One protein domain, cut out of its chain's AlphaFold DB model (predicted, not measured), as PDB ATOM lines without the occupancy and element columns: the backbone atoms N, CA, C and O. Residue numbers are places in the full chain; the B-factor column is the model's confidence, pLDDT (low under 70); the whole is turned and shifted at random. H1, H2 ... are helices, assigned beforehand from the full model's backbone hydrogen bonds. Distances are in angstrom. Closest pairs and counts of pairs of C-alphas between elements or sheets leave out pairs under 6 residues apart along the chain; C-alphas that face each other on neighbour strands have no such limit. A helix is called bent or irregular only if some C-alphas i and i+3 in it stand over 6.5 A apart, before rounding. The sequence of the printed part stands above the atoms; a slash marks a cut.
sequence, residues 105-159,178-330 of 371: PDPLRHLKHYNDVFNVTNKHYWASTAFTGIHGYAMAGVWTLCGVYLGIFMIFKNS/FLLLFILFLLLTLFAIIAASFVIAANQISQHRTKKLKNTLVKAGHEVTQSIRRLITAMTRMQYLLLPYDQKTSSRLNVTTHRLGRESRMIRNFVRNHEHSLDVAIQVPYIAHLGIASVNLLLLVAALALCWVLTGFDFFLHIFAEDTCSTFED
ATOM      1  N   PRO A 105     445.725 268.436 298.567       78.88
ATOM      2  CA  PRO A 105     446.803 267.446 298.564       78.88
ATOM      3  C   PRO A 105     447.905 267.815 299.575       78.88
ATOM      4  O   PRO A 105     448.265 268.985 299.709       78.88
ATOM      5  N   ASP A 106     448.416 266.828 300.313       84.12
ATOM      6  CA  ASP A 106     449.487 266.989 301.307       84.12
ATOM      7  C   ASP A 106     450.800 266.337 300.846       84.12
ATOM      8  O   ASP A 106     450.879 265.105 300.798       84.12
ATOM      9  N   PRO A 107     451.859 267.113 300.551       84.00
ATOM     10  CA  PRO A 107     453.143 266.547 300.151       84.00
ATOM     11  C   PRO A 107     453.808 265.724 301.268       84.00
ATOM     12  O   PRO A 107     454.476 264.741 300.963       84.00
ATOM     13  N   LEU A 108     453.573 266.036 302.552       87.12
ATOM     14  CA  LEU A 108     454.116 265.261 303.681       87.12
ATOM     15  C   LEU A 108     453.410 263.912 303.862       87.12
ATOM     16  O   LEU A 108     453.905 263.038 304.572       87.12
ATOM     17  N   ARG A 109     452.257 263.721 303.212       85.44
ATOM     18  CA  ARG A 109     451.472 262.485 303.262       85.44
ATOM     19  C   ARG A 109     451.332 261.845 301.882       85.44
ATOM     20  O   ARG A 109     450.277 261.301 301.563       85.44
ATOM     21  N   HIS A 110     452.392 261.888 301.073       86.31
ATOM     22  CA  HIS A 110     452.430 261.275 299.738       86.31
ATOM     23  C   HIS A 110     451.274 261.748 298.838       86.31
ATOM     24  O   HIS A 110     450.636 260.952 298.154       86.31
ATOM     25  N   LEU A 111     450.952 263.045 298.896       82.75
ATOM     26  CA  LEU A 111     449.866 263.693 298.149       82.75
ATOM     27  C   LEU A 111     448.455 263.177 298.471       82.75
ATOM     28  O   LEU A 111     447.498 263.539 297.782       82.75
ATOM     29  N   LYS A 112     448.269 262.400 299.551       84.75
ATOM     30  CA  LYS A 112     446.919 262.135 300.070       84.75
ATOM     31  C   LYS A 112     446.253 263.443 300.481       84.75
ATOM     32  O   LYS A 112     446.900 264.401 300.897       84.75
ATOM     33  N   HIS A 113     444.929 263.462 300.376       79.31
ATOM     34  CA  HIS A 113     444.143 264.620 300.765       79.31
ATOM     35  C   HIS A 113     444.259 264.848 302.277       79.31
ATOM     36  O   HIS A 113     443.916 263.974 303.078       79.31
ATOM     37  N   TYR A 114     444.721 266.035 302.653       77.19
ATOM     38  CA  TYR A 114     444.468 266.615 303.960       77.19
ATOM     39  C   TYR A 114     442.965 266.887 304.055       77.19
ATOM     40  O   TYR A 114     442.406 267.529 303.166       77.19
ATOM     41  N   ASN A 115     442.321 266.349 305.090       78.44
ATOM     42  CA  ASN A 115     440.876 266.444 305.333       78.44
ATOM     43  C   ASN A 115     440.582 266.971 306.747       78.44
ATOM     44  O   ASN A 115     439.511 266.719 307.292       78.44
ATOM     45  N   ASP A 116     441.538 267.666 307.351       69.56
ATOM     46  CA  ASP A 116     441.395 268.194 308.701       69.56
ATOM     47  C   ASP A 116     440.917 269.649 308.688       69.56
ATOM     48  O   ASP A 116     440.954 270.363 307.676       69.56
ATOM     49  N   VAL A 117     440.451 270.086 309.852       72.50
ATOM     50  CA  VAL A 117     440.004 271.457 310.095       72.50
ATOM     51  C   VAL A 117     441.204 272.417 310.095       72.50
ATOM     52  O   VAL A 117     442.372 272.012 310.138       72.50
ATOM     53  N   PHE A 118     440.925 273.719 310.019       69.94
ATOM     54  CA  PHE A 118     441.944 274.761 310.126       69.94
ATOM     55  C   PHE A 118     442.714 274.622 311.452       69.94
ATOM     56  O   PHE A 118     442.156 274.854 312.521       69.94
ATOM     57  N   ASN A 119     443.994 274.246 311.376       71.81
ATOM     58  CA  ASN A 119     444.858 274.051 312.537       71.81
ATOM     59  C   ASN A 119     446.267 274.589 312.245       71.81
ATOM     60  O   ASN A 119     447.068 273.938 311.575       71.81
ATOM     61  N   VAL A 120     446.565 275.778 312.771       70.81
ATOM     62  CA  VAL A 120     447.833 276.499 312.548       70.81
ATOM     63  C   VAL A 120     449.049 275.827 313.197       70.81
ATOM     64  O   VAL A 120     450.176 276.112 312.802       70.81
ATOM     65  N   THR A 121     448.837 274.921 314.155       74.56
ATOM     66  CA  THR A 121     449.908 274.191 314.855       74.56
ATOM     67  C   THR A 121     450.330 272.928 314.097       74.56
ATOM     68  O   THR A 121     451.411 272.388 314.326       74.56
ATOM     69  N   ASN A 122     449.496 272.438 313.172       80.00
ATOM     70  CA  ASN A 122     449.765 271.211 312.433       80.00
ATOM     71  C   ASN A 122     450.732 271.463 311.260       80.00
ATOM     72  O   ASN A 122     450.477 272.292 310.389       80.00
ATOM     73  N   LYS A 123     451.825 270.696 311.177       83.44
ATOM     74  CA  LYS A 123     452.780 270.773 310.056       83.44
ATOM     75  C   LYS A 123     452.150 270.376 308.713       83.44
ATOM     76  O   LYS A 123     452.459 270.992 307.696       83.44
ATOM     77  N   HIS A 124     451.225 269.414 308.716       82.75
ATOM     78  CA  HIS A 124     450.495 268.974 307.520       82.75
ATOM     79  C   HIS A 124     449.628 270.096 306.926       82.75
ATOM     80  O   HIS A 124     449.517 270.221 305.709       82.75
ATOM     81  N   TYR A 125     449.092 270.989 307.768       76.69
ATOM     82  CA  TYR A 125     448.332 272.156 307.311       76.69
ATOM     83  C   TYR A 125     449.203 273.118 306.488       76.69
ATOM     84  O   TYR A 125     448.801 273.560 305.405       76.69
ATOM     85  N   TRP A 126     450.406 273.424 306.978       76.75
ATOM     86  CA  TRP A 126     451.351 274.313 306.295       76.75
ATOM     87  C   TRP A 126     451.896 273.694 305.010       76.75
ATOM     88  O   TRP A 126     451.930 274.366 303.980       76.75
ATOM     89  N   ALA A 127     452.232 272.405 305.046       81.50
ATOM     90  CA  ALA A 127     452.673 271.640 303.887       81.50
ATOM     91  C   ALA A 127     451.642 271.633 302.748       81.50
ATOM     92  O   ALA A 127     451.952 272.031 301.623       81.50
ATOM     93  N   SER A 128     450.396 271.248 303.043       76.50
ATOM     94  CA  SER A 128     449.304 271.272 302.065       76.50
ATOM     95  C   SER A 128     449.018 272.674 301.544       76.50
ATOM     96  O   SER A 128     448.699 272.845 300.370       76.50
ATOM     97  N   THR A 129     449.118 273.694 302.398       69.62
ATOM     98  CA  THR A 129     448.863 275.085 301.999       69.62
ATOM     99  C   THR A 129     449.952 275.601 301.061       69.62
ATOM    100  O   THR A 129     449.622 276.158 300.015       69.62
ATOM    101  N   ALA A 130     451.225 275.343 301.358       71.88
ATOM    102  CA  ALA A 130     452.336 275.707 300.481       71.88
ATOM    103  C   ALA A 130     452.243 275.012 299.110       71.88
ATOM    104  O   ALA A 130     452.442 275.652 298.078       71.88
ATOM    105  N   PHE A 131     451.851 273.734 299.085       74.94
ATOM    106  CA  PHE A 131     451.724 272.956 297.850       74.94
ATOM    107  C   PHE A 131     450.641 273.487 296.896       74.94
ATOM    108  O   PHE A 131     450.768 273.341 295.684       74.94
ATOM    109  N   THR A 132     449.607 274.179 297.391       70.38
ATOM    110  CA  THR A 132     448.603 274.797 296.499       70.38
ATOM    111  C   THR A 132     449.178 275.872 295.567       70.38
ATOM    112  O   THR A 132     448.588 276.147 294.526       70.38
ATOM    113  N   GLY A 133     450.340 276.445 295.898       65.06
ATOM    114  CA  GLY A 133     451.054 277.412 295.061       65.06
ATOM    115  C   GLY A 133     451.985 276.795 294.012       65.06
ATOM    116  O   GLY A 133     452.678 277.541 293.322       65.06
ATOM    117  N   ILE A 134     452.025 275.462 293.874       76.00
ATOM    118  CA  ILE A 134     453.035 274.757 293.069       76.00
ATOM    119  C   ILE A 134     453.129 275.235 291.619       76.00
ATOM    120  O   ILE A 134     454.229 275.334 291.089       76.00
ATOM    121  N   HIS A 135     452.011 275.604 290.991       65.50
ATOM    122  CA  HIS A 135     452.014 276.105 289.614       65.50
ATOM    123  C   HIS A 135     452.767 277.435 289.473       65.50
ATOM    124  O   HIS A 135     453.449 277.642 288.474       65.50
ATOM    125  N   GLY A 136     452.704 278.309 290.482       64.50
ATOM    126  CA  GLY A 136     453.450 279.569 290.489       64.50
ATOM    127  C   GLY A 136     454.954 279.341 290.633       64.50
ATOM    128  O   GLY A 136     455.738 279.903 289.871       64.50
ATOM    129  N   TYR A 137     455.358 278.462 291.555       66.06
ATOM    130  CA  TYR A 137     456.770 278.112 291.747       66.06
ATOM    131  C   TYR A 137     457.350 277.370 290.540       66.06
ATOM    132  O   TYR A 137     458.474 277.647 290.136       66.06
ATOM    133  N   ALA A 138     456.573 276.470 289.933       74.12
ATOM    134  CA  ALA A 138     456.968 275.762 288.722       74.12
ATOM    135  C   ALA A 138     457.172 276.732 287.551       74.12
ATOM    136  O   ALA A 138     458.192 276.653 286.873       74.12
ATOM    137  N   MET A 139     456.256 277.688 287.358       66.56
ATOM    138  CA  MET A 139     456.383 278.713 286.320       66.56
ATOM    139  C   MET A 139     457.625 279.589 286.532       66.56
ATOM    140  O   MET A 139     458.374 279.828 285.589       66.56
ATOM    141  N   ALA A 140     457.890 280.010 287.775       65.38
ATOM    142  CA  ALA A 140     459.104 280.750 288.118       65.38
ATOM    143  C   ALA A 140     460.374 279.923 287.849       65.38
ATOM    144  O   ALA A 140     461.322 280.430 287.256       65.38
ATOM    145  N   GLY A 141     460.371 278.638 288.214       70.38
ATOM    146  CA  GLY A 141     461.472 277.713 287.946       70.38
ATOM    147  C   GLY A 141     461.760 277.568 286.452       70.38
ATOM    148  O   GLY A 141     462.889 277.804 286.026       70.38
ATOM    149  N   VAL A 142     460.738 277.273 285.642       76.50
ATOM    150  CA  VAL A 142     460.859 277.178 284.175       76.50
ATOM    151  C   VAL A 142     461.415 278.476 283.588       76.50
ATOM    152  O   VAL A 142     462.311 278.437 282.749       76.50
ATOM    153  N   TRP A 143     460.945 279.625 284.074       74.06
ATOM    154  CA  TRP A 143     461.420 280.928 283.621       74.06
ATOM    155  C   TRP A 143     462.898 281.169 283.950       74.06
ATOM    156  O   TRP A 143     463.667 281.586 283.085       74.06
ATOM    157  N   THR A 144     463.322 280.858 285.180       69.19
ATOM    158  CA  THR A 144     464.732 280.987 285.589       69.19
ATOM    159  C   THR A 144     465.640 280.030 284.829       69.19
ATOM    160  O   THR A 144     466.717 280.434 284.408       69.19
ATOM    161  N   LEU A 145     465.199 278.794 284.582       75.69
ATOM    162  CA  LEU A 145     465.961 277.816 283.811       75.69
ATOM    163  C   LEU A 145     466.087 278.229 282.347       75.69
ATOM    164  O   LEU A 145     467.169 278.107 281.790       75.69
ATOM    165  N   CYS A 146     465.026 278.773 281.745       68.81
ATOM    166  CA  CYS A 146     465.080 279.327 280.395       68.81
ATOM    167  C   CYS A 146     466.061 280.509 280.325       68.81
ATOM    168  O   CYS A 146     466.935 280.536 279.462       68.81
ATOM    169  N   GLY A 147     465.995 281.436 281.288       65.50
ATOM    170  CA  GLY A 147     466.928 282.563 281.375       65.50
ATOM    171  C   GLY A 147     468.387 282.135 281.576       65.50
ATOM    172  O   GLY A 147     469.276 282.640 280.896       65.50
ATOM    173  N   VAL A 148     468.639 281.171 282.465       66.25
ATOM    174  CA  VAL A 148     469.983 280.634 282.736       66.25
ATOM    175  C   VAL A 148     470.511 279.836 281.544       66.25
ATOM    176  O   VAL A 148     471.667 280.010 281.172       66.25
ATOM    177  N   TYR A 149     469.681 279.010 280.905       74.50
ATOM    178  CA  TYR A 149     470.048 278.262 279.701       74.50
ATOM    179  C   TYR A 149     470.435 279.199 278.555       74.50
ATOM    180  O   TYR A 149     471.485 279.013 277.945       74.50
ATOM    181  N   LEU A 150     469.644 280.251 278.318       58.19
ATOM    182  CA  LEU A 150     469.970 281.286 277.336       58.19
ATOM    183  C   LEU A 150     471.272 282.016 277.702       58.19
ATOM    184  O   LEU A 150     472.112 282.227 276.832       58.19
ATOM    185  N   GLY A 151     471.493 282.334 278.982       54.03
ATOM    186  CA  GLY A 151     472.741 282.945 279.454       54.03
ATOM    187  C   GLY A 151     473.975 282.062 279.225       54.03
ATOM    188  O   GLY A 151     474.977 282.523 278.683       54.03
ATOM    189  N   ILE A 152     473.894 280.777 279.574       67.69
ATOM    190  CA  ILE A 152     474.977 279.798 279.381       67.69
ATOM    191  C   ILE A 152     475.244 279.576 277.889       67.69
ATOM    192  O   ILE A 152     476.398 279.573 277.468       67.69
ATOM    193  N   PHE A 153     474.199 279.442 277.072       61.28
ATOM    194  CA  PHE A 153     474.327 279.287 275.623       61.28
ATOM    195  C   PHE A 153     475.031 280.490 274.974       61.28
ATOM    196  O   PHE A 153     475.907 280.305 274.128       61.28
ATOM    197  N   MET A 154     474.720 281.714 275.418       50.56
ATOM    198  CA  MET A 154     475.404 282.934 274.969       50.56
ATOM    199  C   MET A 154     476.897 282.930 275.335       50.56
ATOM    200  O   MET A 154     477.725 283.303 274.505       50.56
ATOM    201  N   ILE A 155     477.260 282.447 276.529       55.78
ATOM    202  CA  ILE A 155     478.658 282.335 276.991       55.78
ATOM    203  C   ILE A 155     479.427 281.253 276.211       55.78
ATOM    204  O   ILE A 155     480.557 281.484 275.773       55.78
ATOM    205  N   PHE A 156     478.819 280.083 275.995       57.72
ATOM    206  CA  PHE A 156     479.440 278.978 275.256       57.72
ATOM    207  C   PHE A 156     479.639 279.310 273.780       57.72
ATOM    208  O   PHE A 156     480.706 279.040 273.232       57.72
ATOM    209  N   LYS A 157     478.653 279.944 273.133       52.16
ATOM    210  CA  LYS A 157     478.788 280.340 271.728       52.16
ATOM    211  C   LYS A 157     479.882 281.394 271.542       52.16
ATOM    212  O   LYS A 157     480.667 281.277 270.610       52.16
ATOM    213  N   ASN A 158     480.002 282.345 272.473       52.25
ATOM    214  CA  ASN A 158     481.102 283.317 272.485       52.25
ATOM    215  C   ASN A 158     482.490 282.651 272.626       52.25
ATOM    216  O   ASN A 158     483.481 283.189 272.150       52.25
ATOM    217  N   SER A 159     482.560 281.466 273.241       50.50
ATOM    218  CA  SER A 159     483.818 280.735 273.454       50.50
ATOM    219  C   SER A 159     484.223 279.833 272.278       50.50
ATOM    220  O   SER A 159     485.402 279.538 272.129       50.50
ATOM    221  N   PHE A 178     466.384 291.112 264.329       47.97
ATOM    222  CA  PHE A 178     465.760 292.337 264.835       47.97
ATOM    223  C   PHE A 178     464.250 292.150 265.042       47.97
ATOM    224  O   PHE A 178     463.709 292.451 266.108       47.97
ATOM    225  N   LEU A 179     463.587 291.527 264.065       50.59
ATOM    226  CA  LEU A 179     462.164 291.198 264.126       50.59
ATOM    227  C   LEU A 179     461.844 290.243 265.295       50.59
ATOM    228  O   LEU A 179     460.852 290.421 265.999       50.59
ATOM    229  N   LEU A 180     462.706 289.258 265.567       50.94
ATOM    230  CA  LEU A 180     462.521 288.289 266.652       50.94
ATOM    231  C   LEU A 180     462.745 288.895 268.046       50.94
ATOM    232  O   LEU A 180     462.019 288.561 268.982       50.94
ATOM    233  N   LEU A 181     463.714 289.799 268.187       52.81
ATOM    234  CA  LEU A 181     463.992 290.531 269.429       52.81
ATOM    235  C   LEU A 181     462.852 291.488 269.765       52.81
ATOM    236  O   LEU A 181     462.382 291.531 270.901       52.81
ATOM    237  N   PHE A 182     462.349 292.171 268.740       58.34
ATOM    238  CA  PHE A 182     461.158 292.996 268.830       58.34
ATOM    239  C   PHE A 182     459.934 292.170 269.254       58.34
ATOM    240  O   PHE A 182     459.233 292.550 270.190       58.34
ATOM    241  N   ILE A 183     459.718 290.989 268.666       58.22
ATOM    242  CA  ILE A 183     458.631 290.080 269.066       58.22
ATOM    243  C   ILE A 183     458.799 289.580 270.511       58.22
ATOM    244  O   ILE A 183     457.829 289.586 271.265       58.22
ATOM    245  N   LEU A 184     460.000 289.167 270.932       61.34
ATOM    246  CA  LEU A 184     460.261 288.721 272.310       61.34
ATOM    247  C   LEU A 184     459.987 289.841 273.314       61.34
ATOM    248  O   LEU A 184     459.358 289.628 274.348       61.34
ATOM    249  N   PHE A 185     460.434 291.043 272.982       65.75
ATOM    250  CA  PHE A 185     460.209 292.232 273.773       65.75
ATOM    251  C   PHE A 185     458.701 292.556 273.885       65.75
ATOM    252  O   PHE A 185     458.181 292.759 274.988       65.75
ATOM    253  N   LEU A 186     457.955 292.496 272.775       64.50
ATOM    254  CA  LEU A 186     456.492 292.620 272.777       64.50
ATOM    255  C   LEU A 186     455.811 291.532 273.621       64.50
ATOM    256  O   LEU A 186     454.856 291.813 274.340       64.50
ATOM    257  N   LEU A 187     456.313 290.298 273.591       66.25
ATOM    258  CA  LEU A 187     455.780 289.206 274.406       66.25
ATOM    259  C   LEU A 187     456.027 289.434 275.898       66.25
ATOM    260  O   LEU A 187     455.113 289.229 276.691       66.25
ATOM    261  N   LEU A 188     457.219 289.891 276.289       66.38
ATOM    262  CA  LEU A 188     457.556 290.191 277.684       66.38
ATOM    263  C   LEU A 188     456.725 291.349 278.240       66.38
ATOM    264  O   LEU A 188     456.237 291.271 279.368       66.38
ATOM    265  N   THR A 189     456.514 292.397 277.442       71.62
ATOM    266  CA  THR A 189     455.642 293.513 277.830       71.62
ATOM    267  C   THR A 189     454.185 293.082 277.940       71.62
ATOM    268  O   THR A 189     453.547 293.383 278.947       71.62
ATOM    269  N   LEU A 190     453.671 292.299 276.984       74.69
ATOM    270  CA  LEU A 190     452.341 291.693 277.079       74.69
ATOM    271  C   LEU A 190     452.208 290.827 278.333       74.69
ATOM    272  O   LEU A 190     451.227 290.956 279.059       74.69
ATOM    273  N   PHE A 191     453.203 289.992 278.638       72.38
ATOM    274  CA  PHE A 191     453.189 289.149 279.832       72.38
ATOM    275  C   PHE A 191     453.208 289.975 281.120       72.38
ATOM    276  O   PHE A 191     452.467 289.667 282.050       72.38
ATOM    277  N   ALA A 192     454.007 291.044 281.174       73.56
ATOM    278  CA  ALA A 192     454.060 291.952 282.314       73.56
ATOM    279  C   ALA A 192     452.731 292.695 282.516       73.56
ATOM    280  O   ALA A 192     452.262 292.808 283.649       73.56
ATOM    281  N   ILE A 193     452.085 293.135 281.431       78.88
ATOM    282  CA  ILE A 193     450.755 293.758 281.464       78.88
ATOM    283  C   ILE A 193     449.707 292.748 281.941       78.88
ATOM    284  O   ILE A 193     448.930 293.052 282.847       78.88
ATOM    285  N   ILE A 194     449.706 291.528 281.392       78.56
ATOM    286  CA  ILE A 194     448.781 290.458 281.791       78.56
ATOM    287  C   ILE A 194     448.990 290.107 283.271       78.56
ATOM    288  O   ILE A 194     448.022 290.064 284.029       78.56
ATOM    289  N   ALA A 195     450.233 289.933 283.720       72.94
ATOM    290  CA  ALA A 195     450.557 289.644 285.113       72.94
ATOM    291  C   ALA A 195     450.135 290.784 286.052       72.94
ATOM    292  O   ALA A 195     449.490 290.529 287.069       72.94
ATOM    293  N   ALA A 196     450.421 292.040 285.699       77.75
ATOM    294  CA  ALA A 196     449.983 293.204 286.466       77.75
ATOM    295  C   ALA A 196     448.450 293.280 286.544       77.75
ATOM    296  O   ALA A 196     447.896 293.472 287.627       77.75
ATOM    297  N   SER A 197     447.753 293.047 285.427       80.00
ATOM    298  CA  SER A 197     446.287 293.031 285.381       80.00
ATOM    299  C   SER A 197     445.695 291.924 286.259       80.00
ATOM    300  O   SER A 197     444.755 292.169 287.015       80.00
ATOM    301  N   PHE A 198     446.300 290.732 286.247       76.12
ATOM    302  CA  PHE A 198     445.887 289.608 287.079       76.12
ATOM    303  C   PHE A 198     446.116 289.891 288.565       76.12
ATOM    304  O   PHE A 198     445.226 289.645 289.378       76.12
ATOM    305  N   VAL A 199     447.271 290.459 288.933       75.88
ATOM    306  CA  VAL A 199     447.581 290.852 290.317       75.88
ATOM    307  C   VAL A 199     446.597 291.907 290.815       75.88
ATOM    308  O   VAL A 199     446.071 291.772 291.920       75.88
ATOM    309  N   ILE A 200     446.283 292.921 290.002       77.25
ATOM    310  CA  ILE A 200     445.302 293.957 290.353       77.25
ATOM    311  C   ILE A 200     443.907 293.339 290.535       77.25
ATOM    312  O   ILE A 200     443.256 293.595 291.552       77.25
ATOM    313  N   ALA A 201     443.466 292.479 289.613       75.44
ATOM    314  CA  ALA A 201     442.168 291.806 289.697       75.44
ATOM    315  C   ALA A 201     442.069 290.883 290.927       75.44
ATOM    316  O   ALA A 201     441.097 290.939 291.687       75.44
ATOM    317  N   ALA A 202     443.098 290.070 291.183       73.12
ATOM    318  CA  ALA A 202     443.167 289.196 292.352       73.12
ATOM    319  C   ALA A 202     443.160 289.998 293.665       73.12
ATOM    320  O   ALA A 202     442.463 289.632 294.618       73.12
ATOM    321  N   ASN A 203     443.875 291.126 293.702       77.31
ATOM    322  CA  ASN A 203     443.913 292.031 294.846       77.31
ATOM    323  C   ASN A 203     442.529 292.652 295.120       77.31
ATOM    324  O   ASN A 203     442.065 292.633 296.259       77.31
ATOM    325  N   GLN A 204     441.799 293.098 294.089       80.75
ATOM    326  CA  GLN A 204     440.425 293.609 294.236       80.75
ATOM    327  C   GLN A 204     439.454 292.548 294.781       80.75
ATOM    328  O   GLN A 204     438.650 292.828 295.677       80.75
ATOM    329  N   ILE A 205     439.549 291.310 294.290       79.81
ATOM    330  CA  ILE A 205     438.719 290.199 294.776       79.81
ATOM    331  C   ILE A 205     439.022 289.905 296.251       79.81
ATOM    332  O   ILE A 205     438.099 289.712 297.050       79.81
ATOM    333  N   SER A 206     440.303 289.886 296.624       76.62
ATOM    334  CA  SER A 206     440.746 289.686 298.008       76.62
ATOM    335  C   SER A 206     440.211 290.780 298.938       76.62
ATOM    336  O   SER A 206     439.623 290.485 299.985       76.62
ATOM    337  N   GLN A 207     440.310 292.040 298.512       79.19
ATOM    338  CA  GLN A 207     439.773 293.202 299.221       79.19
ATOM    339  C   GLN A 207     438.274 293.070 299.488       79.19
ATOM    340  O   GLN A 207     437.823 293.203 300.626       79.19
ATOM    341  N   HIS A 208     437.494 292.747 298.455       83.31
ATOM    342  CA  HIS A 208     436.050 292.581 298.590       83.31
ATOM    343  C   HIS A 208     435.690 291.449 299.567       83.31
ATOM    344  O   HIS A 208     434.823 291.618 300.431       83.31
ATOM    345  N   ARG A 209     436.383 290.302 299.491       77.62
ATOM    346  CA  ARG A 209     436.176 289.173 300.419       77.62
ATOM    347  C   ARG A 209     436.512 289.549 301.863       77.62
ATOM    348  O   ARG A 209     435.748 289.207 302.763       77.62
ATOM    349  N   THR A 210     437.600 290.281 302.075       77.88
ATOM    350  CA  THR A 210     438.053 290.687 303.413       77.88
ATOM    351  C   THR A 210     437.124 291.739 304.026       77.88
ATOM    352  O   THR A 210     436.734 291.609 305.185       77.88
ATOM    353  N   LYS A 211     436.642 292.710 303.235       85.69
ATOM    354  CA  LYS A 211     435.602 293.666 303.664       85.69
ATOM    355  C   LYS A 211     434.292 292.963 304.024       85.69
ATOM    356  O   LYS A 211     433.693 293.255 305.056       85.69
ATOM    357  N   LYS A 212     433.866 291.978 303.225       83.19
ATOM    358  CA  LYS A 212     432.683 291.161 303.538       83.19
ATOM    359  C   LYS A 212     432.855 290.382 304.846       83.19
ATOM    360  O   LYS A 212     431.909 290.304 305.633       83.19
ATOM    361  N   LEU A 213     434.046 289.835 305.095       80.06
ATOM    362  CA  LEU A 213     434.372 289.168 306.355       80.06
ATOM    363  C   LEU A 213     434.303 290.144 307.541       80.06
ATOM    364  O   LEU A 213     433.610 289.838 308.508       80.06
ATOM    365  N   LYS A 214     434.922 291.332 307.436       84.19
ATOM    366  CA  LYS A 214     434.840 292.403 308.451       84.19
ATOM    367  C   LYS A 214     433.387 292.743 308.776       84.19
ATOM    368  O   LYS A 214     432.992 292.701 309.937       84.19
ATOM    369  N   ASN A 215     432.572 293.013 307.755       88.88
ATOM    370  CA  ASN A 215     431.171 293.397 307.936       88.88
ATOM    371  C   ASN A 215     430.355 292.283 308.600       88.88
ATOM    372  O   ASN A 215     429.506 292.555 309.444       88.88
ATOM    373  N   THR A 216     430.639 291.023 308.260       82.81
ATOM    374  CA  THR A 216     429.997 289.863 308.894       82.81
ATOM    375  C   THR A 216     430.403 289.746 310.361       82.81
ATOM    376  O   THR A 216     429.545 289.524 311.209       82.81
ATOM    377  N   LEU A 217     431.687 289.945 310.677       83.19
ATOM    378  CA  LEU A 217     432.204 289.901 312.045       83.19
ATOM    379  C   LEU A 217     431.614 291.022 312.914       83.19
ATOM    380  O   LEU A 217     431.155 290.757 314.024       83.19
ATOM    381  N   VAL A 218     431.567 292.255 312.398       87.19
ATOM    382  CA  VAL A 218     430.962 293.408 313.087       87.19
ATOM    383  C   VAL A 218     429.463 293.184 313.296       87.19
ATOM    384  O   VAL A 218     428.958 293.403 314.400       87.19
ATOM    385  N   LYS A 219     428.753 292.682 312.275       87.25
ATOM    386  CA  LYS A 219     427.325 292.349 312.369       87.25
ATOM    387  C   LYS A 219     427.060 291.268 313.420       87.25
ATOM    388  O   LYS A 219     426.229 291.480 314.300       87.25
ATOM    389  N   ALA A 220     427.801 290.160 313.382       86.25
ATOM    390  CA  ALA A 220     427.687 289.080 314.362       86.25
ATOM    391  C   ALA A 220     427.991 289.577 315.785       86.25
ATOM    392  O   ALA A 220     427.258 289.269 316.726       86.25
ATOM    393  N   GLY A 221     429.021 290.415 315.945       86.88
ATOM    394  CA  GLY A 221     429.331 291.069 317.214       86.88
ATOM    395  C   GLY A 221     428.164 291.916 317.731       86.88
ATOM    396  O   GLY A 221     427.814 291.834 318.911       86.88
ATOM    397  N   HIS A 222     427.512 292.692 316.861       89.56
ATOM    398  CA  HIS A 222     426.354 293.503 317.236       89.56
ATOM    399  C   HIS A 222     425.159 292.645 317.678       89.56
ATOM    400  O   HIS A 222     424.602 292.894 318.750       89.56
ATOM    401  N   GLU A 223     424.815 291.607 316.909       89.12
ATOM    402  CA  GLU A 223     423.704 290.689 317.198       89.12
ATOM    403  C   GLU A 223     423.897 289.953 318.531       89.12
ATOM    404  O   GLU A 223     423.001 289.963 319.381       89.12
ATOM    405  N   VAL A 224     425.089 289.396 318.775       87.38
ATOM    406  CA  VAL A 224     425.430 288.740 320.050       87.38
ATOM    407  C   VAL A 224     425.295 289.722 321.207       87.38
ATOM    408  O   VAL A 224     424.670 289.419 322.226       87.38
ATOM    409  N   THR A 225     425.823 290.936 321.053       89.81
ATOM    410  CA  THR A 225     425.772 291.920 322.135       89.81
ATOM    411  C   THR A 225     424.347 292.418 322.403       89.81
ATOM    412  O   THR A 225     424.006 292.741 323.544       89.81
ATOM    413  N   GLN A 226     423.499 292.481 321.376       92.19
ATOM    414  CA  GLN A 226     422.083 292.813 321.515       92.19
ATOM    415  C   GLN A 226     421.306 291.688 322.207       92.19
ATOM    416  O   GLN A 226     420.518 291.963 323.114       92.19
ATOM    417  N   SER A 227     421.560 290.432 321.832       90.38
ATOM    418  CA  SER A 227     420.959 289.261 322.473       90.38
ATOM    419  C   SER A 227     421.313 289.196 323.962       90.38
ATOM    420  O   SER A 227     420.423 289.117 324.811       90.38
ATOM    421  N   ILE A 228     422.595 289.379 324.305       91.50
ATOM    422  CA  ILE A 228     423.052 289.395 325.702       91.50
ATOM    423  C   ILE A 228     422.382 290.524 326.503       91.50
ATOM    424  O   ILE A 228     421.995 290.311 327.649       91.50
ATOM    425  N   ARG A 229     422.173 291.712 325.918       92.44
ATOM    426  CA  ARG A 229     421.437 292.798 326.596       92.44
ATOM    427  C   ARG A 229     419.991 292.425 326.920       92.44
ATOM    428  O   ARG A 229     419.517 292.749 328.009       92.44
ATOM    429  N   ARG A 230     419.296 291.741 326.005       94.31
ATOM    430  CA  ARG A 230     417.927 291.251 326.249       94.31
ATOM    431  C   ARG A 230     417.911 290.222 327.383       94.31
ATOM    432  O   ARG A 230     417.102 290.354 328.296       94.31
ATOM    433  N   LEU A 231     418.854 289.278 327.369       92.69
ATOM    434  CA  LEU A 231     419.053 288.283 328.432       92.69
ATOM    435  C   LEU A 231     419.317 288.930 329.800       92.69
ATOM    436  O   LEU A 231     418.630 288.609 330.762       92.69
ATOM    437  N   ILE A 232     420.243 289.891 329.880       92.56
ATOM    438  CA  ILE A 232     420.545 290.647 331.111       92.56
ATOM    439  C   ILE A 232     419.293 291.353 331.651       92.56
ATOM    440  O   ILE A 232     419.049 291.332 332.856       92.56
ATOM    441  N   THR A 233     418.481 291.946 330.770       94.00
ATOM    442  CA  THR A 233     417.238 292.645 331.148       94.00
ATOM    443  C   THR A 233     416.183 291.676 331.695       94.00
ATOM    444  O   THR A 233     415.496 291.975 332.669       94.00
ATOM    445  N   ALA A 234     416.056 290.489 331.097       92.81
ATOM    446  CA  ALA A 234     415.159 289.451 331.598       92.81
ATOM    447  C   ALA A 234     415.636 288.895 332.950       92.81
ATOM    448  O   ALA A 234     414.840 288.781 333.879       92.81
ATOM    449  N   MET A 235     416.939 288.626 333.086       90.00
ATOM    450  CA  MET A 235     417.544 288.145 334.331       90.00
ATOM    451  C   MET A 235     417.386 289.146 335.481       90.00
ATOM    452  O   MET A 235     417.037 288.740 336.584       90.00
ATOM    453  N   THR A 236     417.554 290.448 335.232       91.31
ATOM    454  CA  THR A 236     417.327 291.494 336.251       91.31
ATOM    455  C   THR A 236     415.863 291.598 336.670       91.31
ATOM    456  O   THR A 236     415.584 291.751 337.858       91.31
ATOM    457  N   ARG A 237     414.909 291.445 335.739       92.75
ATOM    458  CA  ARG A 237     413.477 291.367 336.084       92.75
ATOM    459  C   ARG A 237     413.157 290.148 336.945       92.75
ATOM    460  O   ARG A 237     412.483 290.291 337.958       92.75
ATOM    461  N   MET A 238     413.659 288.968 336.574       90.31
ATOM    462  CA  MET A 238     413.490 287.749 337.379       90.31
ATOM    463  C   MET A 238     414.078 287.929 338.777       90.31
ATOM    464  O   MET A 238     413.450 287.563 339.764       90.31
ATOM    465  N   GLN A 239     415.261 288.536 338.865       89.56
ATOM    466  CA  GLN A 239     415.935 288.796 340.127       89.56
ATOM    467  C   GLN A 239     415.127 289.732 341.038       89.56
ATOM    468  O   GLN A 239     415.022 289.459 342.231       89.56
ATOM    469  N   TYR A 240     414.538 290.798 340.486       87.81
ATOM    470  CA  TYR A 240     413.669 291.715 341.231       87.81
ATOM    471  C   TYR A 240     412.441 290.996 341.807       87.81
ATOM    472  O   TYR A 240     412.113 291.179 342.974       87.81
ATOM    473  N   LEU A 241     411.808 290.125 341.011       89.38
ATOM    474  CA  LEU A 241     410.643 289.344 341.441       89.38
ATOM    475  C   LEU A 241     410.988 288.263 342.480       89.38
ATOM    476  O   LEU A 241     410.180 287.987 343.360       89.38
ATOM    477  N   LEU A 242     412.177 287.659 342.391       89.31
ATOM    478  CA  LEU A 242     412.655 286.619 343.314       89.31
ATOM    479  C   LEU A 242     413.254 287.176 344.610       89.31
ATOM    480  O   LEU A 242     413.427 286.423 345.566       89.31
ATOM    481  N   LEU A 243     413.571 288.473 344.657       87.88
ATOM    482  CA  LEU A 243     414.228 289.119 345.793       87.88
ATOM    483  C   LEU A 243     413.542 288.870 347.157       87.88
ATOM    484  O   LEU A 243     414.273 288.579 348.101       87.88
ATOM    485  N   PRO A 244     412.197 288.921 347.290       86.81
ATOM    486  CA  PRO A 244     411.518 288.665 348.564       86.81
ATOM    487  C   PRO A 244     411.273 287.176 348.873       86.81
ATOM    488  O   PRO A 244     410.852 286.866 349.983       86.81
ATOM    489  N   TYR A 245     411.499 286.263 347.920       87.25
ATOM    490  CA  TYR A 245     411.137 284.839 348.041       87.25
ATOM    491  C   TYR A 245     412.355 283.914 348.168       87.25
ATOM    492  O   TYR A 245     412.347 282.986 348.971       87.25
ATOM    493  N   ASP A 246     413.407 284.156 347.379       88.12
ATOM    494  CA  ASP A 246     414.618 283.331 347.361       88.12
ATOM    495  C   ASP A 246     415.867 284.189 347.105       88.12
ATOM    496  O   ASP A 246     416.350 284.382 345.978       88.12
ATOM    497  N   GLN A 247     416.426 284.692 348.205       88.00
ATOM    498  CA  GLN A 247     417.622 285.528 348.202       88.00
ATOM    499  C   GLN A 247     418.864 284.783 347.682       88.00
ATOM    500  O   GLN A 247     419.731 285.395 347.047       88.00
ATOM    501  N   LYS A 248     418.954 283.461 347.891       88.81
ATOM    502  CA  LYS A 248     420.102 282.655 347.448       88.81
ATOM    503  C   LYS A 248     420.133 282.576 345.924       88.81
ATOM    504  O   LYS A 248     421.174 282.855 345.324       88.81
ATOM    505  N   THR A 249     418.997 282.290 345.292       88.88
ATOM    506  CA  THR A 249     418.883 282.270 343.827       88.88
ATOM    507  C   THR A 249     419.045 283.669 343.233       88.88
ATOM    508  O   THR A 249     419.813 283.838 342.283       88.88
ATOM    509  N   SER A 250     418.453 284.697 343.851       89.00
ATOM    510  CA  SER A 250     418.636 286.100 343.448       89.00
ATOM    511  C   SER A 250     420.115 286.527 343.443       89.00
ATOM    512  O   SER A 250     420.597 287.106 342.466       89.00
ATOM    513  N   SER A 251     420.889 286.154 344.470       88.81
ATOM    514  CA  SER A 251     422.331 286.442 344.526       88.81
ATOM    515  C   SER A 251     423.121 285.765 343.393       88.81
ATOM    516  O   SER A 251     424.029 286.367 342.813       88.81
ATOM    517  N   ARG A 252     422.736 284.542 343.002       89.12
ATOM    518  CA  ARG A 252     423.370 283.787 341.910       89.12
ATOM    519  C   ARG A 252     423.056 284.395 340.543       89.12
ATOM    520  O   ARG A 252     423.944 284.469 339.687       89.12
ATOM    521  N   LEU A 253     421.826 284.884 340.347       90.38
ATOM    522  CA  LEU A 253     421.460 285.664 339.162       90.38
ATOM    523  C   LEU A 253     422.237 286.983 339.094       90.38
ATOM    524  O   LEU A 253     422.675 287.344 338.003       90.38
ATOM    525  N   ASN A 254     422.484 287.656 340.223       90.88
ATOM    526  CA  ASN A 254     423.286 288.885 340.260       90.88
ATOM    527  C   ASN A 254     424.701 288.658 339.704       90.88
ATOM    528  O   ASN A 254     425.143 289.330 338.771       90.88
ATOM    529  N   VAL A 255     425.392 287.642 340.238       91.81
ATOM    530  CA  VAL A 255     426.751 287.274 339.808       91.81
ATOM    531  C   VAL A 255     426.762 286.898 338.328       91.81
ATOM    532  O   VAL A 255     427.640 287.332 337.581       91.81
ATOM    533  N   THR A 256     425.763 286.134 337.881       92.12
ATOM    534  CA  THR A 256     425.636 285.707 336.481       92.12
ATOM    535  C   THR A 256     425.403 286.893 335.547       92.12
ATOM    536  O   THR A 256     426.095 287.023 334.540       92.12
ATOM    537  N   THR A 257     424.496 287.802 335.906       92.56
ATOM    538  CA  THR A 257     424.191 289.030 335.156       92.56
ATOM    539  C   THR A 257     425.426 289.917 335.040       92.56
ATOM    540  O   THR A 257     425.762 290.387 333.951       92.56
ATOM    541  N   HIS A 258     426.153 290.098 336.146       91.81
ATOM    542  CA  HIS A 258     427.375 290.893 336.159       91.81
ATOM    543  C   HIS A 258     428.480 290.255 335.301       91.81
ATOM    544  O   HIS A 258     429.157 290.953 334.540       91.81
ATOM    545  N   ARG A 259     428.631 288.923 335.355       92.38
ATOM    546  CA  ARG A 259     429.578 288.170 334.518       92.38
ATOM    547  C   ARG A 259     429.239 288.304 333.032       92.38
ATOM    548  O   ARG A 259     430.112 288.678 332.255       92.38
ATOM    549  N   LEU A 260     427.974 288.117 332.648       92.25
ATOM    550  CA  LEU A 260     427.504 288.305 331.267       92.25
ATOM    551  C   LEU A 260     427.718 289.746 330.782       92.25
ATOM    552  O   LEU A 260     428.152 289.969 329.653       92.25
ATOM    553  N   GLY A 261     427.457 290.731 331.644       92.50
ATOM    554  CA  GLY A 261     427.692 292.143 331.348       92.50
ATOM    555  C   GLY A 261     429.176 292.484 331.175       92.50
ATOM    556  O   GLY A 261     429.520 293.356 330.373       92.50
ATOM    557  N   ARG A 262     430.078 291.805 331.894       92.94
ATOM    558  CA  ARG A 262     431.533 291.929 331.707       92.94
ATOM    559  C   ARG A 262     431.976 291.327 330.371       92.94
ATOM    560  O   ARG A 262     432.609 292.038 329.596       92.94
ATOM    561  N   GLU A 263     431.583 290.090 330.073       89.19
ATOM    562  CA  GLU A 263     431.897 289.402 328.804       89.19
ATOM    563  C   GLU A 263     431.380 290.181 327.583       89.19
ATOM    564  O   GLU A 263     432.113 290.464 326.636       89.19
ATOM    565  N   SER A 264     430.131 290.650 327.645       92.62
ATOM    566  CA  SER A 264     429.502 291.470 326.603       92.62
ATOM    567  C   SER A 264     430.267 292.769 326.320       92.62
ATOM    568  O   SER A 264     430.426 293.171 325.164       92.62
ATOM    569  N   ARG A 265     430.764 293.436 327.374       92.31
ATOM    570  CA  ARG A 265     431.587 294.647 327.248       92.31
ATOM    571  C   ARG A 265     432.953 294.344 326.643       92.31
ATOM    572  O   ARG A 265     433.405 295.144 325.828       92.31
ATOM    573  N   MET A 266     433.572 293.210 326.981       88.94
ATOM    574  CA  MET A 266     434.835 292.786 326.367       88.94
ATOM    575  C   MET A 266     434.674 292.560 324.862       88.94
ATOM    576  O   MET A 266     435.434 293.139 324.092       88.94
ATOM    577  N   ILE A 267     433.634 291.840 324.427       85.00
ATOM    578  CA  ILE A 267     433.349 291.611 322.998       85.00
ATOM    579  C   ILE A 267     433.113 292.939 322.267       85.00
ATOM    580  O   ILE A 267     433.705 293.198 321.220       85.00
ATOM    581  N   ARG A 268     432.281 293.822 322.836       89.88
ATOM    582  CA  ARG A 268     431.984 295.134 322.243       89.88
ATOM    583  C   ARG A 268     433.229 296.007 322.126       89.88
ATOM    584  O   ARG A 268     433.431 296.636 321.092       89.88
ATOM    585  N   ASN A 269     434.033 296.075 323.185       89.06
ATOM    586  CA  ASN A 269     435.257 296.866 323.186       89.06
ATOM    587  C   ASN A 269     436.295 296.276 322.234       89.06
ATOM    588  O   ASN A 269     436.949 297.042 321.545       89.06
ATOM    589  N   PHE A 270     436.401 294.951 322.123       86.00
ATOM    590  CA  PHE A 270     437.285 294.314 321.151       86.00
ATOM    591  C   PHE A 270     436.908 294.692 319.714       86.00
ATOM    592  O   PHE A 270     437.764 295.175 318.981       86.00
ATOM    593  N   VAL A 271     435.635 294.552 319.325       86.06
ATOM    594  CA  VAL A 271     435.184 294.898 317.963       86.06
ATOM    595  C   VAL A 271     435.370 296.388 317.675       86.06
ATOM    596  O   VAL A 271     435.886 296.742 316.622       86.06
ATOM    597  N   ARG A 272     434.996 297.258 318.621       87.31
ATOM    598  CA  ARG A 272     435.071 298.716 318.451       87.31
ATOM    599  C   ARG A 272     436.506 299.245 318.447       87.31
ATOM    600  O   ARG A 272     436.842 300.065 317.605       87.31
ATOM    601  N   ASN A 273     437.363 298.776 319.353       86.69
ATOM    602  CA  ASN A 273     438.751 299.242 319.433       86.69
ATOM    603  C   ASN A 273     439.577 298.780 318.227       86.69
ATOM    604  O   ASN A 273     440.503 299.475 317.821       86.69
ATOM    605  N   HIS A 274     439.237 297.631 317.636       81.19
ATOM    606  CA  HIS A 274     439.934 297.109 316.463       81.19
ATOM    607  C   HIS A 274     439.261 297.479 315.142       81.19
ATOM    608  O   HIS A 274     439.771 297.097 314.097       81.19
ATOM    609  N   GLU A 275     438.162 298.234 315.139       85.69
ATOM    610  CA  GLU A 275     437.463 298.601 313.903       85.69
ATOM    611  C   GLU A 275     438.383 299.362 312.939       85.69
ATOM    612  O   GLU A 275     438.522 298.966 311.780       85.69
ATOM    613  N   HIS A 276     439.102 300.364 313.456       85.50
ATOM    614  CA  HIS A 276     440.117 301.107 312.708       85.50
ATOM    615  C   HIS A 276     441.305 300.216 312.310       85.50
ATOM    616  O   HIS A 276     441.783 300.268 311.179       85.50
ATOM    617  N   SER A 277     441.768 299.347 313.214       80.44
ATOM    618  CA  SER A 277     442.863 298.414 312.918       80.44
ATOM    619  C   SER A 277     442.498 297.425 311.806       80.44
ATOM    620  O   SER A 277     443.370 297.045 311.029       80.44
ATOM    621  N   LEU A 278     441.230 297.015 311.714       80.00
ATOM    622  CA  LEU A 278     440.721 296.148 310.655       80.00
ATOM    623  C   LEU A 278     440.662 296.883 309.310       80.00
ATOM    624  O   LEU A 278     440.968 296.271 308.292       80.00
ATOM    625  N   ASP A 279     440.323 298.175 309.290       86.31
ATOM    626  CA  ASP A 279     440.376 298.980 308.060       86.31
ATOM    627  C   ASP A 279     441.806 299.178 307.561       86.31
ATOM    628  O   ASP A 279     442.086 298.948 306.383       86.31
ATOM    629  N   VAL A 280     442.736 299.510 308.458       80.19
ATOM    630  CA  VAL A 280     444.160 299.635 308.116       80.19
ATOM    631  C   VAL A 280     444.722 298.299 307.619       80.19
ATOM    632  O   VAL A 280     445.386 298.264 306.584       80.19
ATOM    633  N   ALA A 281     444.403 297.185 308.287       74.94
ATOM    634  CA  ALA A 281     444.838 295.846 307.875       74.94
ATOM    635  C   ALA A 281     444.329 295.447 306.479       74.94
ATOM    636  O   ALA A 281     444.963 294.652 305.788       74.94
ATOM    637  N   ILE A 282     443.198 296.009 306.051       80.31
ATOM    638  CA  ILE A 282     442.661 295.835 304.703       80.31
ATOM    639  C   ILE A 282     443.389 296.765 303.719       80.31
ATOM    640  O   ILE A 282     443.801 296.320 302.652       80.31
ATOM    641  N   GLN A 283     443.592 298.040 304.049       80.81
ATOM    642  CA  GLN A 283     444.112 299.039 303.109       80.81
ATOM    643  C   GLN A 283     445.623 298.928 302.838       80.81
ATOM    644  O   GLN A 283     446.053 299.093 301.696       80.81
ATOM    645  N   VAL A 284     446.430 298.611 303.853       78.94
ATOM    646  CA  VAL A 284     447.898 298.509 303.742       78.94
ATOM    647  C   VAL A 284     448.363 297.526 302.657       78.94
ATOM    648  O   VAL A 284     449.124 297.949 301.784       78.94
ATOM    649  N   PRO A 285     447.915 296.253 302.621       76.94
ATOM    650  CA  PRO A 285     448.368 295.315 301.592       76.94
ATOM    651  C   PRO A 285     447.930 295.735 300.183       76.94
ATOM    652  O   PRO A 285     448.652 295.485 299.220       76.94
ATOM    653  N   TYR A 286     446.785 296.414 300.045       78.50
ATOM    654  CA  TYR A 286     446.333 296.926 298.751       78.50
ATOM    655  C   TYR A 286     447.282 297.989 298.197       78.50
ATOM    656  O   TYR A 286     447.716 297.875 297.050       78.50
ATOM    657  N   ILE A 287     447.629 298.984 299.022       82.38
ATOM    658  CA  ILE A 287     448.557 300.055 298.645       82.38
ATOM    659  C   ILE A 287     449.947 299.476 298.362       82.38
ATOM    660  O   ILE A 287     450.562 299.837 297.362       82.38
ATOM    661  N   ALA A 288     450.418 298.535 299.186       79.31
ATOM    662  CA  ALA A 288     451.711 297.887 298.989       79.31
ATOM    663  C   ALA A 288     451.789 297.148 297.640       79.31
ATOM    664  O   ALA A 288     452.725 297.363 296.872       79.31
ATOM    665  N   HIS A 289     450.783 296.332 297.304       77.75
ATOM    666  CA  HIS A 289     450.746 295.626 296.019       77.75
ATOM    667  C   HIS A 289     450.614 296.569 294.818       77.75
ATOM    668  O   HIS A 289     451.230 296.315 293.783       77.75
ATOM    669  N   LEU A 290     449.852 297.660 294.947       82.38
ATOM    670  CA  LEU A 290     449.756 298.685 293.907       82.38
ATOM    671  C   LEU A 290     451.109 299.375 293.679       82.38
ATOM    672  O   LEU A 290     451.527 299.541 292.535       82.38
ATOM    673  N   GLY A 291     451.821 299.707 294.761       79.25
ATOM    674  CA  GLY A 291     453.166 300.275 294.711       79.25
ATOM    675  C   GLY A 291     454.150 299.358 293.986       79.25
ATOM    676  O   GLY A 291     454.787 299.787 293.027       79.25
ATOM    677  N   ILE A 292     454.205 298.076 294.363       76.69
ATOM    678  CA  ILE A 292     455.077 297.079 293.717       76.69
ATOM    679  C   ILE A 292     454.773 296.964 292.215       76.69
ATOM    680  O   ILE A 292     455.692 296.989 291.398       76.69
ATOM    681  N   ALA A 293     453.492 296.887 291.835       76.81
ATOM    682  CA  ALA A 293     453.095 296.826 290.429       76.81
ATOM    683  C   ALA A 293     453.505 298.093 289.655       76.81
ATOM    684  O   ALA A 293     453.977 297.989 288.524       76.81
ATOM    685  N   SER A 294     453.377 299.274 290.272       83.31
ATOM    686  CA  SER A 294     453.767 300.548 289.655       83.31
ATOM    687  C   SER A 294     455.277 300.664 289.433       83.31
ATOM    688  O   SER A 294     455.701 301.049 288.347       83.31
ATOM    689  N   VAL A 295     456.096 300.262 290.411       81.25
ATOM    690  CA  VAL A 295     457.563 300.275 290.295       81.25
ATOM    691  C   VAL A 295     458.019 299.305 289.208       81.25
ATOM    692  O   VAL A 295     458.863 299.657 288.388       81.25
ATOM    693  N   ASN A 296     457.422 298.112 289.145       76.69
ATOM    694  CA  ASN A 296     457.726 297.139 288.098       76.69
ATOM    695  C   ASN A 296     457.360 297.661 286.695       76.69
ATOM    696  O   ASN A 296     458.116 297.464 285.746       76.69
ATOM    697  N   LEU A 297     456.230 298.366 286.562       79.94
ATOM    698  CA  LEU A 297     455.833 299.000 285.303       79.94
ATOM    699  C   LEU A 297     456.797 300.128 284.904       79.94
ATOM    700  O   LEU A 297     457.189 300.209 283.744       79.94
ATOM    701  N   LEU A 298     457.212 300.968 285.854       83.38
ATOM    702  CA  LEU A 298     458.189 302.034 285.609       83.38
ATOM    703  C   LEU A 298     459.539 301.473 285.153       83.38
ATOM    704  O   LEU A 298     460.114 301.978 284.193       83.38
ATOM    705  N   LEU A 299     460.020 300.403 285.792       78.00
ATOM    706  CA  LEU A 299     461.263 299.738 285.400       78.00
ATOM    707  C   LEU A 299     461.179 299.167 283.975       78.00
ATOM    708  O   LEU A 299     462.128 299.295 283.205       78.00
ATOM    709  N   LEU A 300     460.028 298.599 283.602       76.50
ATOM    710  CA  LEU A 300     459.770 298.107 282.247       76.50
ATOM    711  C   LEU A 300     459.781 299.245 281.209       76.50
ATOM    712  O   LEU A 300     460.368 299.090 280.141       76.50
ATOM    713  N   VAL A 301     459.184 300.399 281.528       77.81
ATOM    714  CA  VAL A 301     459.205 301.598 280.665       77.81
ATOM    715  C   VAL A 301     460.614 302.192 280.544       77.81
ATOM    716  O   VAL A 301     461.008 302.633 279.465       77.81
ATOM    717  N   ALA A 302     461.404 302.179 281.616       72.94
ATOM    718  CA  ALA A 302     462.793 302.629 281.568       72.94
ATOM    719  C   ALA A 302     463.660 301.706 280.695       72.94
ATOM    720  O   ALA A 302     464.420 302.187 279.857       72.94
ATOM    721  N   ALA A 303     463.503 300.384 280.837       71.56
ATOM    722  CA  ALA A 303     464.186 299.404 279.992       71.56
ATOM    723  C   ALA A 303     463.810 299.572 278.511       71.56
ATOM    724  O   ALA A 303     464.674 299.515 277.642       71.56
ATOM    725  N   LEU A 304     462.535 299.859 278.236       69.81
ATOM    726  CA  LEU A 304     462.032 300.241 276.918       69.81
ATOM    727  C   LEU A 304     462.790 301.422 276.325       69.81
ATOM    728  O   LEU A 304     463.353 301.306 275.240       69.81
ATOM    729  N   ALA A 305     462.804 302.548 277.036       70.25
ATOM    730  CA  ALA A 305     463.457 303.764 276.570       70.25
ATOM    731  C   ALA A 305     464.951 303.532 276.306       70.25
ATOM    732  O   ALA A 305     465.468 303.963 275.278       70.25
ATOM    733  N   LEU A 306     465.625 302.792 277.191       67.50
ATOM    734  CA  LEU A 306     467.031 302.439 277.027       67.50
ATOM    735  C   LEU A 306     467.261 301.576 275.778       67.50
ATOM    736  O   LEU A 306     468.176 301.862 275.013       67.50
ATOM    737  N   CYS A 307     466.409 300.576 275.527       68.81
ATOM    738  CA  CYS A 307     466.472 299.785 274.299       68.81
ATOM    739  C   CYS A 307     466.328 300.663 273.049       68.81
ATOM    740  O   CYS A 307     467.138 300.527 272.143       68.81
ATOM    741  N   TRP A 308     465.364 301.591 273.016       66.38
ATOM    742  CA  TRP A 308     465.175 302.507 271.881       66.38
ATOM    743  C   TRP A 308     466.398 303.399 271.627       66.38
ATOM    744  O   TRP A 308     466.802 303.587 270.479       66.38
ATOM    745  N   VAL A 309     467.014 303.919 272.691       65.62
ATOM    746  CA  VAL A 309     468.244 304.718 272.591       65.62
ATOM    747  C   VAL A 309     469.396 303.876 272.044       65.62
ATOM    748  O   VAL A 309     470.084 304.315 271.127       65.62
ATOM    749  N   LEU A 310     469.578 302.655 272.558       54.81
ATOM    750  CA  LEU A 310     470.628 301.747 272.093       54.81
ATOM    751  C   LEU A 310     470.428 301.343 270.629       54.81
ATOM    752  O   LEU A 310     471.390 301.358 269.872       54.81
ATOM    753  N   THR A 311     469.192 301.062 270.202       59.72
ATOM    754  CA  THR A 311     468.899 300.777 268.788       59.72
ATOM    755  C   THR A 311     469.142 301.983 267.885       59.72
ATOM    756  O   THR A 311     469.615 301.819 266.766       59.72
ATOM    757  N   GLY A 312     468.850 303.201 268.357       61.06
ATOM    758  CA  GLY A 312     469.134 304.419 267.597       61.06
ATOM    759  C   GLY A 312     470.636 304.660 267.437       61.06
ATOM    760  O   GLY A 312     471.089 305.071 266.372       61.06
ATOM    761  N   PHE A 313     471.411 304.355 268.479       56.28
ATOM    762  CA  PHE A 313     472.867 304.430 268.440       56.28
ATOM    763  C   PHE A 313     473.484 303.365 267.518       56.28
ATOM    764  O   PHE A 313     474.365 303.690 266.731       56.28
ATOM    765  N   ASP A 314     472.991 302.125 267.561       52.25
ATOM    766  CA  ASP A 314     473.421 301.042 266.664       52.25
ATOM    767  C   ASP A 314     473.164 301.383 265.187       52.25
ATOM    768  O   ASP A 314     474.062 301.280 264.353       52.25
ATOM    769  N   PHE A 315     471.976 301.911 264.875       56.12
ATOM    770  CA  PHE A 315     471.640 302.375 263.528       56.12
ATOM    771  C   PHE A 315     472.566 303.501 263.048       56.12
ATOM    772  O   PHE A 315     473.023 303.488 261.906       56.12
ATOM    773  N   PHE A 316     472.884 304.457 263.928       55.31
ATOM    774  CA  PHE A 316     473.854 305.508 263.625       55.31
ATOM    775  C   PHE A 316     475.241 304.930 263.312       55.31
ATOM    776  O   PHE A 316     475.855 305.336 262.328       55.31
ATOM    777  N   LEU A 317     475.724 303.973 264.113       51.66
ATOM    778  CA  LEU A 317     477.014 303.323 263.873       51.66
ATOM    779  C   LEU A 317     477.039 302.546 262.554       51.66
ATOM    780  O   LEU A 317     478.058 302.582 261.869       51.66
ATOM    781  N   HIS A 318     475.942 301.878 262.183       50.03
ATOM    782  CA  HIS A 318     475.843 301.176 260.904       50.03
ATOM    783  C   HIS A 318     475.981 302.139 259.721       50.03
ATOM    784  O   HIS A 318     476.809 301.904 258.846       50.03
ATOM    785  N   ILE A 319     475.212 303.237 259.711       55.62
ATOM    786  CA  ILE A 319     475.298 304.252 258.648       55.62
ATOM    787  C   ILE A 319     476.694 304.869 258.614       55.62
ATOM    788  O   ILE A 319     477.302 304.957 257.556       55.62
ATOM    789  N   PHE A 320     477.239 305.239 259.772       57.16
ATOM    790  CA  PHE A 320     478.577 305.815 259.841       57.16
ATOM    791  C   PHE A 320     479.650 304.857 259.302       57.16
ATOM    792  O   PHE A 320     480.570 305.291 258.609       57.16
ATOM    793  N   ALA A 321     479.544 303.560 259.603       56.16
ATOM    794  CA  ALA A 321     480.448 302.548 259.071       56.16
ATOM    795  C   ALA A 321     480.297 302.397 257.550       56.16
ATOM    796  O   ALA A 321     481.305 302.340 256.854       56.16
ATOM    797  N   GLU A 322     479.068 302.380 257.030       51.56
ATOM    798  CA  GLU A 322     478.777 302.314 255.593       51.56
ATOM    799  C   GLU A 322     479.322 303.540 254.836       51.56
ATOM    800  O   GLU A 322     480.022 303.390 253.832       51.56
ATOM    801  N   ASP A 323     479.114 304.745 255.373       57.38
ATOM    802  CA  ASP A 323     479.640 306.004 254.830       57.38
ATOM    803  C   ASP A 323     481.176 306.054 254.883       57.38
ATOM    804  O   ASP A 323     481.838 306.501 253.943       57.38
ATOM    805  N   THR A 324     481.773 305.570 255.975       58.19
ATOM    806  CA  THR A 324     483.236 305.512 256.114       58.19
ATOM    807  C   THR A 324     483.839 304.513 255.127       58.19
ATOM    808  O   THR A 324     484.863 304.808 254.511       58.19
ATOM    809  N   CYS A 325     483.209 303.349 254.949       54.31
ATOM    810  CA  CYS A 325     483.651 302.318 254.013       54.31
ATOM    811  C   CYS A 325     483.552 302.783 252.558       54.31
ATOM    812  O   CYS A 325     484.515 302.609 251.818       54.31
ATOM    813  N   SER A 326     482.443 303.416 252.163       58.41
ATOM    814  CA  SER A 326     482.291 303.955 250.803       58.41
ATOM    815  C   SER A 326     483.306 305.064 250.522       58.41
ATOM    816  O   SER A 326     484.004 305.024 249.515       58.41
ATOM    817  N   THR A 327     483.507 305.980 251.475       54.88
ATOM    818  CA  THR A 327     484.536 307.029 251.365       54.88
ATOM    819  C   THR A 327     485.950 306.442 251.256       54.88
ATOM    820  O   THR A 327     486.825 307.016 250.606       54.88
ATOM    821  N   PHE A 328     486.205 305.304 251.904       60.84
ATOM    822  CA  PHE A 328     487.483 304.606 251.806       60.84
ATOM    823  C   PHE A 328     487.659 303.904 250.452       60.84
ATOM    824  O   PHE A 328     488.750 303.941 249.889       60.84
ATOM    825  N   GLU A 329     486.599 303.306 249.904       57.06
ATOM    826  CA  GLU A 329     486.597 302.728 248.555       57.06
ATOM    827  C   GLU A 329     486.869 303.809 247.493       57.06
ATOM    828  O   GLU A 329     487.774 303.648 246.668       57.06
ATOM    829  N   ASP A 330     486.218 304.972 247.615       59.88
ATOM    830  CA  ASP A 330     486.481 306.158 246.791       59.88
ATOM    831  C   ASP A 330     487.935 306.642 246.932       59.88
ATOM    832  O   ASP A 330     488.560 307.074 245.959       59.88
TER     833      ASP A 330
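What this domain is: This is residues 105 to 159 and 178 to 330 of the 371 residues of the protein "uncharacterized protein LOC107959475" of Gossypium hirsutum (UniProt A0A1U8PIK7). What would one see first in this model? A long, narrow helical hairpin, in which H3 runs out along the length and H4, H5a and H5b come back along it, with a separate short piece beside it made of an unnamed stretch, residues 105 to 122, and the helices H1 and H2. H1 and H2 touch no helix of the hairpin, and the last part of H5b, residues 312 to 330, sticks out free. What is it built of? The printed part has 208 residues with five named helices, H1 to H5 in chain order, and no named strand; the class is all helix. How large and how dense is it? It is extended, a rod of 128 by 41 by 20 A, with a radius of gyration of the C-alphas of 33.2 A.

Where its parts are: Where do the first helices lie? After residues 105 to 122, H1 covers residues 123 to 131, beginning at C-alpha 123 (452.780, 270.773, 310.056), and H2 covers residues 134 to 159, 37.0 A from first to last C-alpha. What follows them? H3, residues 178 to 242, is the longest helix at 94.9 A, and H4, residues 247 to 273, measures 38.2 A. Is the last helix straight? By its hydrogen bonds H5, residues 275 to 330, was assigned as one helix, but it is bent: C-alphas 282 and 285 are 6.5 A apart. Its arms are H5a, residues 275 to 282, and H5b, residues 285 to 330, 67.6 A long and ending at C-alpha 330 (486.481, 306.158, 246.791).

How they stand to each other: How do H1 and H2 stand? They meet only through their link, and H2 and H3 are apart. What touches H3? Residues 218 to 242 of H3 touch H4 in a helical hairpin, opposite ways at a shallow tilt of 21 degrees, the closest C-alphas being those of Gln 239 and Ser 250, 5.1 A apart. H5a touches H3 at a shallow tilt of 20 degrees, closest at the C-alphas of Gln 207 and Ile 282, 6.7 A; residues 286 to 300 of H5b touch H3 at 7 degrees, closest at the C-alphas of Ala 196 and Ala 293, 6.2 A. What do the backbones show? In H1, H2, H3, H4, H5a and H5b every O i to N i+4 pair is within hydrogen-bond range.

The domain as a whole: How far does it reach? The two C-alphas farthest apart, those of Tyr 245 and Asp 330, are 128.0 A apart. Where is the cut, and are any links long? Residues 160 to 177 are not printed, and C-alphas 159 and 178 are 23.1 A apart across the cut; the links H1 to H2, H3 to H4 and H4 to H5 are tight. Where is confidence low? The mean pLDDT of the printed part is 76.2, and 60 residues are under 70, among them residues 150 to 159, 178 to 188 and 306 to 330.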